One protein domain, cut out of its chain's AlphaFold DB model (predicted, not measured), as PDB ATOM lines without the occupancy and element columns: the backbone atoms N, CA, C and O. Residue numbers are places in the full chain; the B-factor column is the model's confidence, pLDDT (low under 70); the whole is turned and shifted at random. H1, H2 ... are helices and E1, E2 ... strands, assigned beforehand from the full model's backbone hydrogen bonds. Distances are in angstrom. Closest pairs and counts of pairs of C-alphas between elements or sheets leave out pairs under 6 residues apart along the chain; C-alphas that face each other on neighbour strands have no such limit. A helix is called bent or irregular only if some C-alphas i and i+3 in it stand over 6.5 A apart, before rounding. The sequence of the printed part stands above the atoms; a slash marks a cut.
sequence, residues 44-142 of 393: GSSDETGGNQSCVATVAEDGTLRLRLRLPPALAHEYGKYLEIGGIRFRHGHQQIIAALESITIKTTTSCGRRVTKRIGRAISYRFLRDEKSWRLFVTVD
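What this domain is: This is residues 44 to 142 of the 393 residues of the protein "Transposase, IS605 OrfB family, central region" of Pyrinomonas methylaliphatogenes (UniProt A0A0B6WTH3). A small three-strand sheet, E1 to E3, forms the body, and two long hairpins reach to opposite ends of the longest axis: E4 and E5 at one end, E6 and E7 at the other. The helix H2 packs across the sheet at E1 and also meets E7, while the short helix H1 sits beyond one end of E2 and E3. The printed part has 99 residues, with seven named strands and two named helices in the order E1 E2 H1 E3 H2 E4 E5 E6 E7; the class is mixed, helices and strands. The sheet order is E1 - E2 - E3, all antiparallel, and each hairpin is an antiparallel pair. The whole is only just loose, close to compact, with a radius of gyration of the C-alphas of 15.5 A, and elongated, spanning 56 by 34 by 24 A.

Where its parts are: Find C-alpha 55 at (472.846, 466.139, 457.120), where E1 begins; it runs to residue 59. E2 is residues 65 to 70, 16.2 A long. H1, residues 73 to 79, is irregular: C-alphas 74 and 77 are 7.0 A apart. E3, residues 82 to 88, spans 16.8 A. H2 begins at C-alpha 94, at (478.114, 482.392, 456.076), and runs 12.3 A to residue 102. E4 is residues 105 to 109 and E5 residues 115 to 119. E6, residues 124 to 130, spans 19.9 A; E7, residues 135 to 141, spans 19.7 A and ends at (482.171, 473.700, 450.971).

How they stand to each other: Start at the hairpin E1 and E2, where N 58 and O 66 are 2.9 A apart. Between E2 and E3, look at N 67 and O 85, 2.8 A. H1 is only just not on this sheet, with 4 pairs of C-alphas within 10 A. H2 is on it at a height over the sheet of 9.0 A, over E1 and only just over E2, where 3 of its C-alphas fall; on the local plane it runs across the strands, at 77 degrees to E1. The closest C-alphas of E1 and H2 are Val 59 and Ile 98, 7.0 A; those of H2 and E7 are Ala 100 and Val 141, 6.6 A. In the hairpin E6 and E7, N 127 and O 138 are 2.8 A apart; Cys 55 and Tyr 126 are the closest C-alphas of E1 and E6, 7.4 A. In the hairpin E4 and E5, N 106 and O 118 are 2.8 A apart; both strands are apart from E1, E2 and E3. Each O i to N i+4 pair of H2 is within hydrogen-bond range; in H1 it is 1 of 3, beside 2 of 4 O i to N i+3 pairs.

The domain as a whole: The C-alphas farthest apart, Cys 112 and Glu 132, are 57.6 A apart, and residues 130 to 135 stand free. The printed part has no cut, and the links between named elements are tight. Mean pLDDT of the printed part is 84.6; look for values under 70 at residues 49 to 50, 105 to 108, 111, 115 and 117 to 121.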
ATOM      1  N   GLY A  44     480.027 464.971 452.796       84.69
ATOM      2  CA  GLY A  44     479.180 465.359 451.675       84.69
ATOM      3  C   GLY A  44     479.549 464.640 450.383       84.69
ATOM      4  O   GLY A  44     480.676 464.184 450.214       84.69
ATOM      5  N   SER A  45     478.606 464.593 449.449       80.62
ATOM      6  CA  SER A  45     478.823 464.111 448.086       80.62
ATOM      7  C   SER A  45     478.050 464.994 447.109       80.62
ATOM      8  O   SER A  45     476.914 465.391 447.382       80.62
ATOM      9  N   SER A  46     478.672 465.302 445.968       78.00
ATOM     10  CA  SER A  46     478.067 466.080 444.878       78.00
ATOM     11  C   SER A  46     476.801 465.427 444.336       78.00
ATOM     12  O   SER A  46     475.899 466.135 443.884       78.00
ATOM     13  N   ASP A  47     476.706 464.103 444.454       72.25
ATOM     14  CA  ASP A  47     475.637 463.276 443.895       72.25
ATOM     15  C   ASP A  47     474.451 463.144 444.858       72.25
ATOM     16  O   ASP A  47     473.358 462.744 444.462       72.25
ATOM     17  N   GLU A  48     474.590 463.625 446.102       70.31
ATOM     18  CA  GLU A  48     473.580 463.504 447.163       70.31
ATOM     19  C   GLU A  48     472.736 464.752 447.437       70.31
ATOM     20  O   GLU A  48     473.271 465.852 447.520       70.31
ATOM     21  N   THR A  49     471.410 464.612 447.548       66.56
ATOM     22  CA  THR A  49     470.478 465.750 447.681       66.56
ATOM     23  C   THR A  49     470.920 466.720 448.781       66.56
ATOM     24  O   THR A  49     471.183 466.303 449.906       66.56
ATOM     25  N   GLY A  50     471.025 468.015 448.459       64.75
ATOM     26  CA  GLY A  50     471.523 469.028 449.404       64.75
ATOM     27  C   GLY A  50     473.020 468.920 449.727       64.75
ATOM     28  O   GLY A  50     473.476 469.484 450.716       64.75
ATOM     29  N   GLY A  51     473.781 468.185 448.913       73.25
ATOM     30  CA  GLY A  51     475.220 467.973 449.053       73.25
ATOM     31  C   GLY A  51     475.606 466.938 450.107       73.25
ATOM     32  O   GLY A  51     476.800 466.685 450.283       73.25
ATOM     33  N   ASN A  52     474.626 466.371 450.829       81.38
ATOM     34  CA  ASN A  52     474.820 465.426 451.931       81.38
ATOM     35  C   ASN A  52     473.487 464.796 452.394       81.38
ATOM     36  O   ASN A  52     472.653 465.481 452.982       81.38
ATOM     37  N   GLN A  53     473.282 463.486 452.211       80.56
ATOM     38  CA  GLN A  53     472.024 462.839 452.641       80.56
ATOM     39  C   GLN A  53     471.852 462.738 454.159       80.56
ATOM     40  O   GLN A  53     470.729 462.662 454.667       80.56
ATOM     41  N   SER A  54     472.963 462.643 454.884       86.44
ATOM     42  CA  SER A  54     472.954 462.390 456.322       86.44
ATOM     43  C   SER A  54     472.762 463.678 457.114       86.44
ATOM     44  O   SER A  54     472.252 463.631 458.228       86.44
ATOM     45  N   CYS A  55     473.116 464.831 456.545       89.50
ATOM     46  CA  CYS A  55     472.846 466.139 457.120       89.50
ATOM     47  C   CYS A  55     472.529 467.140 456.008       89.50
ATOM     48  O   CYS A  55     473.432 467.616 455.330       89.50
ATOM     49  N   VAL A  56     471.251 467.465 455.824       89.19
ATOM     50  CA  VAL A  56     470.816 468.420 454.794       89.19
ATOM     51  C   VAL A  56     470.687 469.802 455.423       89.19
ATOM     52  O   VAL A  56     469.972 469.953 456.414       89.19
ATOM     53  N   ALA A  57     471.345 470.810 454.847       89.81
ATOM     54  CA  ALA A  57     471.148 472.203 455.232       89.81
ATOM     55  C   ALA A  57     470.146 472.901 454.314       89.81
ATOM     56  O   ALA A  57     470.102 472.657 453.109       89.81
ATOM     57  N   THR A  58     469.367 473.804 454.897       89.44
ATOM     58  CA  THR A  58     468.433 474.691 454.198       89.44
ATOM     59  C   THR A  58     468.576 476.105 454.748       89.44
ATOM     60  O   THR A  58     468.945 476.283 455.911       89.44
ATOM     61  N   VAL A  59     468.320 477.102 453.905       90.19
ATOM     62  CA  VAL A  59     468.349 478.519 454.285       90.19
ATOM     63  C   VAL A  59     466.929 478.935 454.661       90.19
ATOM     64  O   VAL A  59     465.997 478.703 453.892       90.19
ATOM     65  N   ALA A  60     466.755 479.487 455.860       89.88
ATOM     66  CA  ALA A  60     465.492 480.051 456.324       89.88
ATOM     67  C   ALA A  60     465.294 481.482 455.791       89.88
ATOM     68  O   ALA A  60     466.240 482.115 455.322       89.88
ATOM     69  N   GLU A  61     464.069 482.008 455.883       86.88
ATOM     70  CA  GLU A  61     463.718 483.350 455.380       86.88
ATOM     71  C   GLU A  61     464.515 484.481 456.054       86.88
ATOM     72  O   GLU A  61     464.830 485.484 455.421       86.88
ATOM     73  N   ASP A  62     464.913 484.296 457.315       89.06
ATOM     74  CA  ASP A  62     465.754 485.224 458.081       89.06
ATOM     75  C   ASP A  62     467.260 485.123 457.743       89.06
ATOM     76  O   ASP A  62     468.100 485.801 458.345       89.06
ATOM     77  N   GLY A  63     467.620 484.257 456.791       88.12
ATOM     78  CA  GLY A  63     468.993 483.982 456.378       88.12
ATOM     79  C   GLY A  63     469.770 483.072 457.333       88.12
ATOM     80  O   GLY A  63     470.977 482.890 457.141       88.12
ATOM     81  N   THR A  64     469.139 482.500 458.363       93.19
ATOM     82  CA  THR A  64     469.771 481.474 459.206       93.19
ATOM     83  C   THR A  64     469.751 480.108 458.526       93.19
ATOM     84  O   THR A  64     468.953 479.832 457.631       93.19
ATOM     85  N   LEU A  65     470.667 479.230 458.932       93.06
ATOM     86  CA  LEU A  65     470.727 477.861 458.437       93.06
ATOM     87  C   LEU A  65     469.947 476.928 459.364       93.06
ATOM     88  O   LEU A  65     470.068 476.995 460.592       93.06
ATOM     89  N   ARG A  66     469.191 476.014 458.754       93.44
ATOM     90  CA  ARG A  66     468.549 474.881 459.419       93.44
ATOM     91  C   ARG A  66     469.157 473.585 458.907       93.44
ATOM     92  O   ARG A  66     469.126 473.318 457.706       93.44
ATOM     93  N   LEU A  67     469.693 472.786 459.821       93.25
ATOM     94  CA  LEU A  67     470.222 471.459 459.538       93.25
ATOM     95  C   LEU A  67     469.211 470.389 459.915       93.25
ATOM     96  O   LEU A  67     468.698 470.380 461.029       93.25
ATOM     97  N   ARG A  68     469.006 469.439 459.012       93.38
ATOM     98  CA  ARG A  68     468.271 468.204 459.256       93.38
ATOM     99  C   ARG A  68     469.261 467.046 459.285       93.38
ATOM    100  O   ARG A  68     469.705 466.576 458.237       93.38
ATOM    101  N   LEU A  69     469.618 466.603 460.485       93.00
ATOM    102  CA  LEU A  69     470.550 465.504 460.727       93.00
ATOM    103  C   LEU A  69     469.785 464.181 460.835       93.00
ATOM    104  O   LEU A  69     468.869 464.050 461.642       93.00
ATOM    105  N   ARG A  70     470.158 463.182 460.038       91.69
ATOM    106  CA  ARG A  70     469.596 461.832 460.118       91.69
ATOM    107  C   ARG A  70     470.175 461.103 461.326       91.69
ATOM    108  O   ARG A  70     471.391 460.958 461.435       91.69
ATOM    109  N   LEU A  71     469.301 460.611 462.199       90.69
ATOM    110  CA  LEU A  71     469.715 459.841 463.365       90.69
ATOM    111  C   LEU A  71     469.876 458.349 463.022       90.69
ATOM    112  O   LEU A  71     469.173 457.833 462.143       90.69
ATOM    113  N   PRO A  72     470.799 457.634 463.693       88.62
ATOM    114  CA  PRO A  72     470.885 456.183 463.602       88.62
ATOM    115  C   PRO A  72     469.563 455.516 464.017       88.62
ATOM    116  O   PRO A  72     468.908 456.009 464.935       88.62
ATOM    117  N   PRO A  73     469.196 454.361 463.428       88.19
ATOM    118  CA  PRO A  73     467.958 453.655 463.771       88.19
ATOM    119  C   PRO A  73     467.786 453.381 465.271       88.19
ATOM    120  O   PRO A  73     466.678 453.485 465.781       88.19
ATOM    121  N   ALA A  74     468.886 453.118 465.987       89.50
ATOM    122  CA  ALA A  74     468.888 452.884 467.433       89.50
ATOM    123  C   ALA A  74     468.358 454.071 468.261       89.50
ATOM    124  O   ALA A  74     467.850 453.866 469.353       89.50
ATOM    125  N   LEU A  75     468.459 455.300 467.741       88.31
ATOM    126  CA  LEU A  75     467.967 456.517 468.396       88.31
ATOM    127  C   LEU A  75     466.620 456.984 467.828       88.31
ATOM    128  O   LEU A  75     466.009 457.908 468.364       88.31
ATOM    129  N   ALA A  76     466.146 456.360 466.748       87.19
ATOM    130  CA  ALA A  76     464.972 456.829 466.024       87.19
ATOM    131  C   ALA A  76     463.663 456.635 466.798       87.19
ATOM    132  O   ALA A  76     462.717 457.385 466.575       87.19
ATOM    133  N   HIS A  77     463.611 455.654 467.703       86.75
ATOM    134  CA  HIS A  77     462.445 455.418 468.556       86.75
ATOM    135  C   HIS A  77     462.247 456.537 469.592       86.75
ATOM    136  O   HIS A  77     461.119 456.878 469.922       86.75
ATOM    137  N   GLU A  78     463.338 457.116 470.093       90.44
ATOM    138  CA  GLU A  78     463.301 458.121 471.161       90.44
ATOM    139  C   GLU A  78     463.254 459.552 470.608       90.44
ATOM    140  O   GLU A  78     462.481 460.378 471.082       90.44
ATOM    141  N   TYR A  79     464.038 459.838 469.565       87.50
ATOM    142  CA  TYR A  79     464.226 461.198 469.038       87.50
ATOM    143  C   TYR A  79     463.649 461.398 467.631       87.50
ATOM    144  O   TYR A  79     463.797 462.466 467.038       87.50
ATOM    145  N   GLY A  80     463.013 460.371 467.065       91.12
ATOM    146  CA  GLY A  80     462.559 460.371 465.680       91.12
ATOM    147  C   GLY A  80     463.688 460.147 464.668       91.12
ATOM    148  O   GLY A  80     464.870 460.032 464.985       91.12
ATOM    149  N   LYS A  81     463.326 460.070 463.383       91.25
ATOM    150  CA  LYS A  81     464.279 459.766 462.295       91.25
ATOM    151  C   LYS A  81     465.277 460.900 462.020       91.25
ATOM    152  O   LYS A  81     466.360 460.652 461.481       91.25
ATOM    153  N   TYR A  82     464.900 462.136 462.335       92.38
ATOM    154  CA  TYR A  82     465.689 463.325 462.045       92.38
ATOM    155  C   TYR A  82     465.711 464.263 463.243       92.38
ATOM    156  O   TYR A  82     464.678 464.504 463.855       92.38
ATOM    157  N   LEU A  83     466.883 464.833 463.500       92.38
ATOM    158  CA  LEU A  83     467.078 465.941 464.418       92.38
ATOM    159  C   LEU A  83     467.169 467.241 463.615       92.38
ATOM    160  O   LEU A  83     468.003 467.351 462.710       92.38
ATOM    161  N   GLU A  84     466.334 468.219 463.953       93.38
ATOM    162  CA  GLU A  84     466.395 469.556 463.364       93.38
ATOM    163  C   GLU A  84     467.173 470.516 464.264       93.38
ATOM    164  O   GLU A  84     466.917 470.623 465.461       93.38
ATOM    165  N   ILE A  85     468.132 471.229 463.676       92.81
ATOM    166  CA  ILE A  85     468.958 472.227 464.356       92.81
ATOM    167  C   ILE A  85     468.801 473.539 463.589       92.81
ATOM    168  O   ILE A  85     469.303 473.670 462.472       92.81
ATOM    169  N   GLY A  86     468.061 474.490 464.158       93.12
ATOM    170  CA  GLY A  86     467.778 475.795 463.553       93.12
ATOM    171  C   GLY A  86     468.612 476.940 464.131       93.12
ATOM    172  O   GLY A  86     469.349 476.760 465.099       93.12
ATOM    173  N   GLY A  87     468.474 478.132 463.539       91.44
ATOM    174  CA  GLY A  87     469.065 479.372 464.059       91.44
ATOM    175  C   GLY A  87     470.585 479.466 463.901       91.44
ATOM    176  O   GLY A  87     471.241 480.223 464.615       91.44
ATOM    177  N   ILE A  88     471.176 478.687 462.991       93.25
ATOM    178  CA  ILE A  88     472.628 478.641 462.831       93.25
ATOM    179  C   ILE A  88     473.078 479.820 461.972       93.25
ATOM    180  O   ILE A  88     472.671 479.966 460.817       93.25
ATOM    181  N   ARG A  89     473.985 480.633 462.515       93.56
ATOM    182  CA  ARG A  89     474.635 481.720 461.783       93.56
ATOM    183  C   ARG A  89     476.133 481.707 462.021       93.56
ATOM    184  O   ARG A  89     476.598 481.722 463.161       93.56
ATOM    185  N   PHE A  90     476.899 481.714 460.936       91.69
ATOM    186  CA  PHE A  90     478.352 481.775 461.014       91.69
ATOM    187  C   PHE A  90     478.823 483.229 461.018       91.69
ATOM    188  O   PHE A  90     478.365 484.056 460.233       91.69
ATOM    189  N   ARG A  91     479.791 483.556 461.880       88.44
ATOM    190  CA  ARG A  91     480.430 484.885 461.865       88.44
ATOM    191  C   ARG A  91     481.261 485.108 460.596       88.44
ATOM    192  O   ARG A  91     481.385 486.232 460.125       88.44
ATOM    193  N   HIS A  92     481.841 484.037 460.065       84.25
ATOM    194  CA  HIS A  92     482.718 484.049 458.900       84.25
ATOM    195  C   HIS A  92     482.294 482.934 457.948       84.25
ATOM    196  O   HIS A  92     481.992 481.836 458.409       84.25
ATOM    197  N   GLY A  93     482.284 483.193 456.641       85.12
ATOM    198  CA  GLY A  93     481.953 482.167 455.648       85.12
ATOM    199  C   GLY A  93     480.453 481.939 455.420       85.12
ATOM    200  O   GLY A  93     480.097 481.100 454.603       85.12
ATOM    201  N   HIS A  94     479.564 482.647 456.132       91.06
ATOM    202  CA  HIS A  94     478.114 482.392 456.076       91.06
ATOM    203  C   HIS A  94     477.538 482.571 454.674       91.06
ATOM    204  O   HIS A  94     476.813 481.710 454.192       91.06
ATOM    205  N   GLN A  95     477.911 483.659 453.999       88.88
ATOM    206  CA  GLN A  95     477.463 483.924 452.632       88.88
ATOM    207  C   GLN A  95     478.010 482.896 451.642       88.88
ATOM    208  O   GLN A  95     477.284 482.475 450.754       88.88
ATOM    209  N   GLN A  96     479.252 482.443 451.819       88.44
ATOM    210  CA  GLN A  96     479.850 481.406 450.979       88.44
ATOM    211  C   GLN A  96     479.125 480.066 451.151       88.44
ATOM    212  O   GLN A  96     478.897 479.368 450.172       88.44
ATOM    213  N   ILE A  97     478.720 479.721 452.380       89.62
ATOM    214  CA  ILE A  97     477.927 478.515 452.655       89.62
ATOM    215  C   ILE A  97     476.535 478.630 452.026       89.62
ATOM    216  O   ILE A  97     476.081 477.675 451.403       89.62
ATOM    217  N   ILE A  98     475.870 479.783 452.159       89.75
ATOM    218  CA  ILE A  98     474.571 480.034 451.516       89.75
ATOM    219  C   ILE A  98     474.694 479.905 449.996       89.75
ATOM    220  O   ILE A  98     473.970 479.114 449.403       89.75
ATOM    221  N   ALA A  99     475.656 480.596 449.383       86.94
ATOM    222  CA  ALA A  99     475.882 480.541 447.942       86.94
ATOM    223  C   ALA A  99     476.167 479.105 447.470       86.94
ATOM    224  O   ALA A  99     475.609 478.653 446.474       86.94
ATOM    225  N   ALA A 100     476.974 478.356 448.227       86.00
ATOM    226  CA  ALA A 100     477.256 476.949 447.960       86.00
ATOM    227  C   ALA A 100     476.005 476.059 448.050       86.00
ATOM    228  O   ALA A 100     475.897 475.105 447.285       86.00
ATOM    229  N   LEU A 101     475.072 476.345 448.966       85.25
ATOM    230  CA  LEU A 101     473.797 475.628 449.092       85.25
ATOM    231  C   LEU A 101     472.841 475.963 447.944       85.25
ATOM    232  O   LEU A 101     472.228 475.065 447.363       85.25
ATOM    233  N   GLU A 102     472.735 477.242 447.597       83.06
ATOM    234  CA  GLU A 102     471.901 477.734 446.500       83.06
ATOM    235  C   GLU A 102     472.398 477.221 445.141       83.06
ATOM    236  O   GLU A 102     471.590 476.873 444.277       83.06
ATOM    237  N   SER A 103     473.715 477.064 444.967       76.94
ATOM    238  CA  SER A 103     474.315 476.573 443.721       76.94
ATOM    239  C   SER A 103     474.102 475.074 443.467       76.94
ATOM    240  O   SER A 103     474.374 474.600 442.365       76.94
ATOM    241  N   ILE A 104     473.636 474.291 444.452       76.50
ATOM    242  CA  ILE A 104     473.432 472.834 444.294       76.50
ATOM    243  C   ILE A 104     472.416 472.545 443.186       76.50
ATOM    244  O   ILE A 104     472.519 471.530 442.483       76.50
ATOM    245  N   THR A 105     471.428 473.429 443.036       68.00
ATOM    246  CA  THR A 105     470.255 473.214 442.196       68.00
ATOM    247  C   THR A 105     469.917 474.469 441.395       68.00
ATOM    248  O   THR A 105     469.499 475.471 441.963       68.00
ATOM    249  N   ILE A 106     470.005 474.396 440.066       65.44
ATOM    250  CA  ILE A 106     469.628 475.491 439.164       65.44
ATOM    251  C   ILE A 106     468.265 475.210 438.533       65.44
ATOM    252  O   ILE A 106     468.012 474.131 437.999       65.44
ATOM    253  N   LYS A 107     467.373 476.200 438.559       68.00
ATOM    254  CA  LYS A 107     466.107 476.168 437.815       68.00
ATOM    255  C   LYS A 107     466.350 476.762 436.422       68.00
ATOM    256  O   LYS A 107     466.551 477.963 436.301       68.00
ATOM    257  N   THR A 108     466.320 475.932 435.385       67.00
ATOM    258  CA  THR A 108     466.510 476.319 433.976       67.00
ATOM    259  C   THR A 108     465.215 476.117 433.195       67.00
ATOM    260  O   THR A 108     464.393 475.276 433.547       67.00
ATOM    261  N   THR A 109     465.019 476.861 432.112       72.25
ATOM    262  CA  THR A 109     463.939 476.608 431.151       72.25
ATOM    263  C   THR A 109     464.531 475.941 429.913       72.25
ATOM    264  O   THR A 109     465.524 476.408 429.364       72.25
ATOM    265  N   THR A 110     463.963 474.811 429.509       70.50
ATOM    266  CA  THR A 110     464.346 474.105 428.273       70.50
ATOM    267  C   THR A 110     463.925 474.897 427.035       70.50
ATOM    268  O   THR A 110     463.058 475.766 427.116       70.50
ATOM    269  N   SER A 111     464.494 474.569 425.873       68.31
ATOM    270  CA  SER A 111     464.133 475.184 424.584       68.31
ATOM    271  C   SER A 111     462.640 475.068 424.241       68.31
ATOM    272  O   SER A 111     462.125 475.892 423.497       68.31
ATOM    273  N   CYS A 112     461.920 474.103 424.825       72.81
ATOM    274  CA  CYS A 112     460.469 473.941 424.698       72.81
ATOM    275  C   CYS A 112     459.648 474.676 425.781       72.81
ATOM    276  O   CYS A 112     458.470 474.384 425.965       72.81
ATOM    277  N   GLY A 113     460.249 475.598 426.542       72.44
ATOM    278  CA  GLY A 113     459.553 476.404 427.553       72.44
ATOM    279  C   GLY A 113     459.275 475.685 428.881       72.44
ATOM    280  O   GLY A 113     458.738 476.287 429.812       72.44
ATOM    281  N   ARG A 114     459.666 474.409 429.032       74.50
ATOM    282  CA  ARG A 114     459.466 473.655 430.279       74.50
ATOM    283  C   ARG A 114     460.520 474.037 431.314       74.50
ATOM    284  O   ARG A 114     461.719 473.907 431.053       74.50
ATOM    285  N   ARG A 115     460.075 474.450 432.505       69.81
ATOM    286  CA  ARG A 115     460.941 474.673 433.674       69.81
ATOM    287  C   ARG A 115     461.463 473.325 434.172       69.81
ATOM    288  O   ARG A 115     460.683 472.459 434.560       69.81
ATOM    289  N   VAL A 116     462.776 473.155 434.148       71.75
ATOM    290  CA  VAL A 116     463.494 471.969 434.606       71.75
ATOM    291  C   VAL A 116     464.493 472.385 435.673       71.75
ATOM    292  O   VAL A 116     465.269 473.323 435.518       71.75
ATOM    293  N   THR A 117     464.480 471.658 436.777       69.31
ATOM    294  CA  THR A 117     465.440 471.838 437.856       69.31
ATOM    295  C   THR A 117     466.645 470.942 437.578       69.31
ATOM    296  O   THR A 117     466.550 469.724 437.712       69.31
ATOM    297  N   LYS A 118     467.766 471.529 437.148       64.25
ATOM    298  CA  LYS A 118     469.022 470.817 436.911       64.25
ATOM    299  C   LYS A 118     469.883 470.874 438.163       64.25
ATOM    300  O   LYS A 118     470.186 471.939 438.695       64.25
ATOM    301  N   ARG A 119     470.311 469.705 438.615       66.19
ATOM    302  CA  ARG A 119     471.239 469.580 439.726       66.19
ATOM    303  C   ARG A 119     472.667 469.676 439.207       66.19
ATOM    304  O   ARG A 119     473.036 468.913 438.320       66.19
ATOM    305  N   ILE A 120     473.435 470.622 439.733       69.19
ATOM    306  CA  ILE A 120     474.864 470.751 439.408       69.19
ATOM    307  C   ILE A 120     475.696 469.903 440.366       69.19
ATOM    308  O   ILE A 120     476.694 469.331 439.952       69.19
ATOM    309  N   GLY A 121     475.206 469.730 441.599       67.69
ATOM    310  CA  GLY A 121     475.854 468.901 442.607       67.69
ATOM    311  C   GLY A 121     477.060 469.605 443.221       67.69
ATOM    312  O   GLY A 121     478.025 469.925 442.542       67.69
ATOM    313  N   ARG A 122     477.012 469.842 444.532       79.81
ATOM    314  CA  ARG A 122     478.145 470.357 445.308       79.81
ATOM    315  C   ARG A 122     478.218 469.572 446.603       79.81
ATOM    316  O   ARG A 122     477.191 469.403 447.257       79.81
ATOM    317  N   ALA A 123     479.392 469.061 446.952       85.25
ATOM    318  CA  ALA A 123     479.565 468.333 448.199       85.25
ATOM    319  C   ALA A 123     479.630 469.323 449.366       85.25
ATOM    320  O   ALA A 123     480.387 470.293 449.327       85.25
ATOM    321  N   ILE A 124     478.858 469.068 450.424       89.31
ATOM    322  CA  ILE A 124     478.940 469.849 451.661       89.31
ATOM    323  C   ILE A 124     479.139 468.904 452.832       89.31
ATOM    324  O   ILE A 124     478.319 468.024 453.099       89.31
ATOM    325  N   SER A 125     480.245 469.079 453.543       92.69
ATOM    326  CA  SER A 125     480.578 468.226 454.680       92.69
ATOM    327  C   SER A 125     480.398 468.964 455.997       92.69
ATOM    328  O   SER A 125     480.788 470.125 456.124       92.69
ATOM    329  N   TYR A 126     479.870 468.264 456.998       93.56
ATOM    330  CA  TYR A 126     479.605 468.816 458.325       93.56
ATOM    331  C   TYR A 126     480.409 468.054 459.370       93.56
ATOM    332  O   TYR A 126     480.319 466.832 459.468       93.56
ATOM    333  N   ARG A 127     481.186 468.764 460.185       94.44
ATOM    334  CA  ARG A 127     481.869 468.190 461.348       94.44
ATOM    335  C   ARG A 127     481.288 468.784 462.614       94.44
ATOM    336  O   ARG A 127     481.382 469.989 462.832       94.44
ATOM    337  N   PHE A 128     480.749 467.920 463.458       93.88
ATOM    338  CA  PHE A 128     480.262 468.282 464.776       93.88
ATOM    339  C   PHE A 128     481.343 467.937 465.789       93.88
ATOM    340  O   PHE A 128     481.847 466.816 465.805       93.88
ATOM    341  N   LEU A 129     481.720 468.911 466.609       92.75
ATOM    342  CA  LEU A 129     482.731 468.771 467.647       92.75
ATOM    343  C   LEU A 129     482.157 469.290 468.961       92.75
ATOM    344  O   LEU A 129     481.868 470.476 469.083       92.75
ATOM    345  N   ARG A 130     482.036 468.419 469.951       91.88
ATOM    346  CA  ARG A 130     481.717 468.769 471.327       91.88
ATOM    347  C   ARG A 130     482.998 469.171 472.050       91.88
ATOM    348  O   ARG A 130     483.923 468.369 472.182       91.88
ATOM    349  N   ASP A 131     483.052 470.416 472.500       86.38
ATOM    350  CA  ASP A 131     484.061 470.866 473.453       86.38
ATOM    351  C   ASP A 131     483.488 470.871 474.883       86.38
ATOM    352  O   ASP A 131     482.402 470.349 475.133       86.38
ATOM    353  N   GLU A 132     484.241 471.405 475.843       83.88
ATOM    354  CA  GLU A 132     483.820 471.474 477.251       83.88
ATOM    355  C   GLU A 132     482.652 472.433 477.497       83.88
ATOM    356  O   GLU A 132     481.965 472.306 478.505       83.88
ATOM    357  N   LYS A 133     482.419 473.386 476.589       89.06
ATOM    358  CA  LYS A 133     481.393 474.423 476.726       89.06
ATOM    359  C   LYS A 133     480.134 474.097 475.925       89.06
ATOM    360  O   LYS A 133     479.033 474.368 476.386       89.06
ATOM    361  N   SER A 134     480.281 473.591 474.701       90.19
ATOM    362  CA  SER A 134     479.199 473.490 473.718       90.19
ATOM    363  C   SER A 134     479.564 472.623 472.503       90.19
ATOM    364  O   SER A 134     480.689 472.152 472.334       90.19
ATOM    365  N   TRP A 135     478.592 472.435 471.610       91.50
ATOM    366  CA  TRP A 135     478.829 471.893 470.276       91.50
ATOM    367  C   TRP A 135     479.301 472.983 469.312       91.50
ATOM    368  O   TRP A 135     478.728 474.068 469.243       91.50
ATOM    369  N   ARG A 136     480.314 472.663 468.508       92.94
ATOM    370  CA  ARG A 136     480.778 473.464 467.376       92.94
ATOM    371  C   ARG A 136     480.507 472.733 466.078       92.94
ATOM    372  O   ARG A 136     480.819 471.550 465.939       92.94
ATOM    373  N   LEU A 137     479.998 473.481 465.113       93.12
ATOM    374  CA  LEU A 137     479.770 473.022 463.758       93.12
ATOM    375  C   LEU A 137     480.844 473.600 462.837       93.12
ATOM    376  O   LEU A 137     481.057 474.810 462.806       93.12
ATOM    377  N   PHE A 138     481.498 472.736 462.071       93.94
ATOM    378  CA  PHE A 138     482.357 473.129 460.960       93.94
ATOM    379  C   PHE A 138     481.707 472.675 459.662       93.94
ATOM    380  O   PHE A 138     481.291 471.521 459.559       93.94
ATOM    381  N   VAL A 139     481.654 473.572 458.685       92.38
ATOM    382  CA  VAL A 139     481.113 473.294 457.356       92.38
ATOM    383  C   VAL A 139     482.243 473.439 456.353       92.38
ATOM    384  O   VAL A 139     482.949 474.449 456.357       92.38
ATOM    385  N   THR A 140     482.415 472.425 455.516       91.62
ATOM    386  CA  THR A 140     483.334 472.459 454.382       91.62
ATOM    387  C   THR A 140     482.509 472.494 453.111       91.62
ATOM    388  O   THR A 140     481.688 471.604 452.887       91.62
ATOM    389  N   VAL A 141     482.751 473.517 452.300       89.12
ATOM    390  CA  VAL A 141     482.171 473.700 450.971       89.12
ATOM    391  C   VAL A 141     483.306 473.940 449.988       89.12
ATOM    392  O   VAL A 141     484.326 474.526 450.363       89.12
ATOM    393  N   ASP A 142     483.116 473.531 448.741       83.06
ATOM    394  CA  ASP A 142     483.938 474.059 447.656       83.06
ATOM    395  C   ASP A 142     483.617 475.549 447.499       83.06
ATOM    396  O   ASP A 142     482.463 475.945 447.661       83.06
TER     397      ASP A 142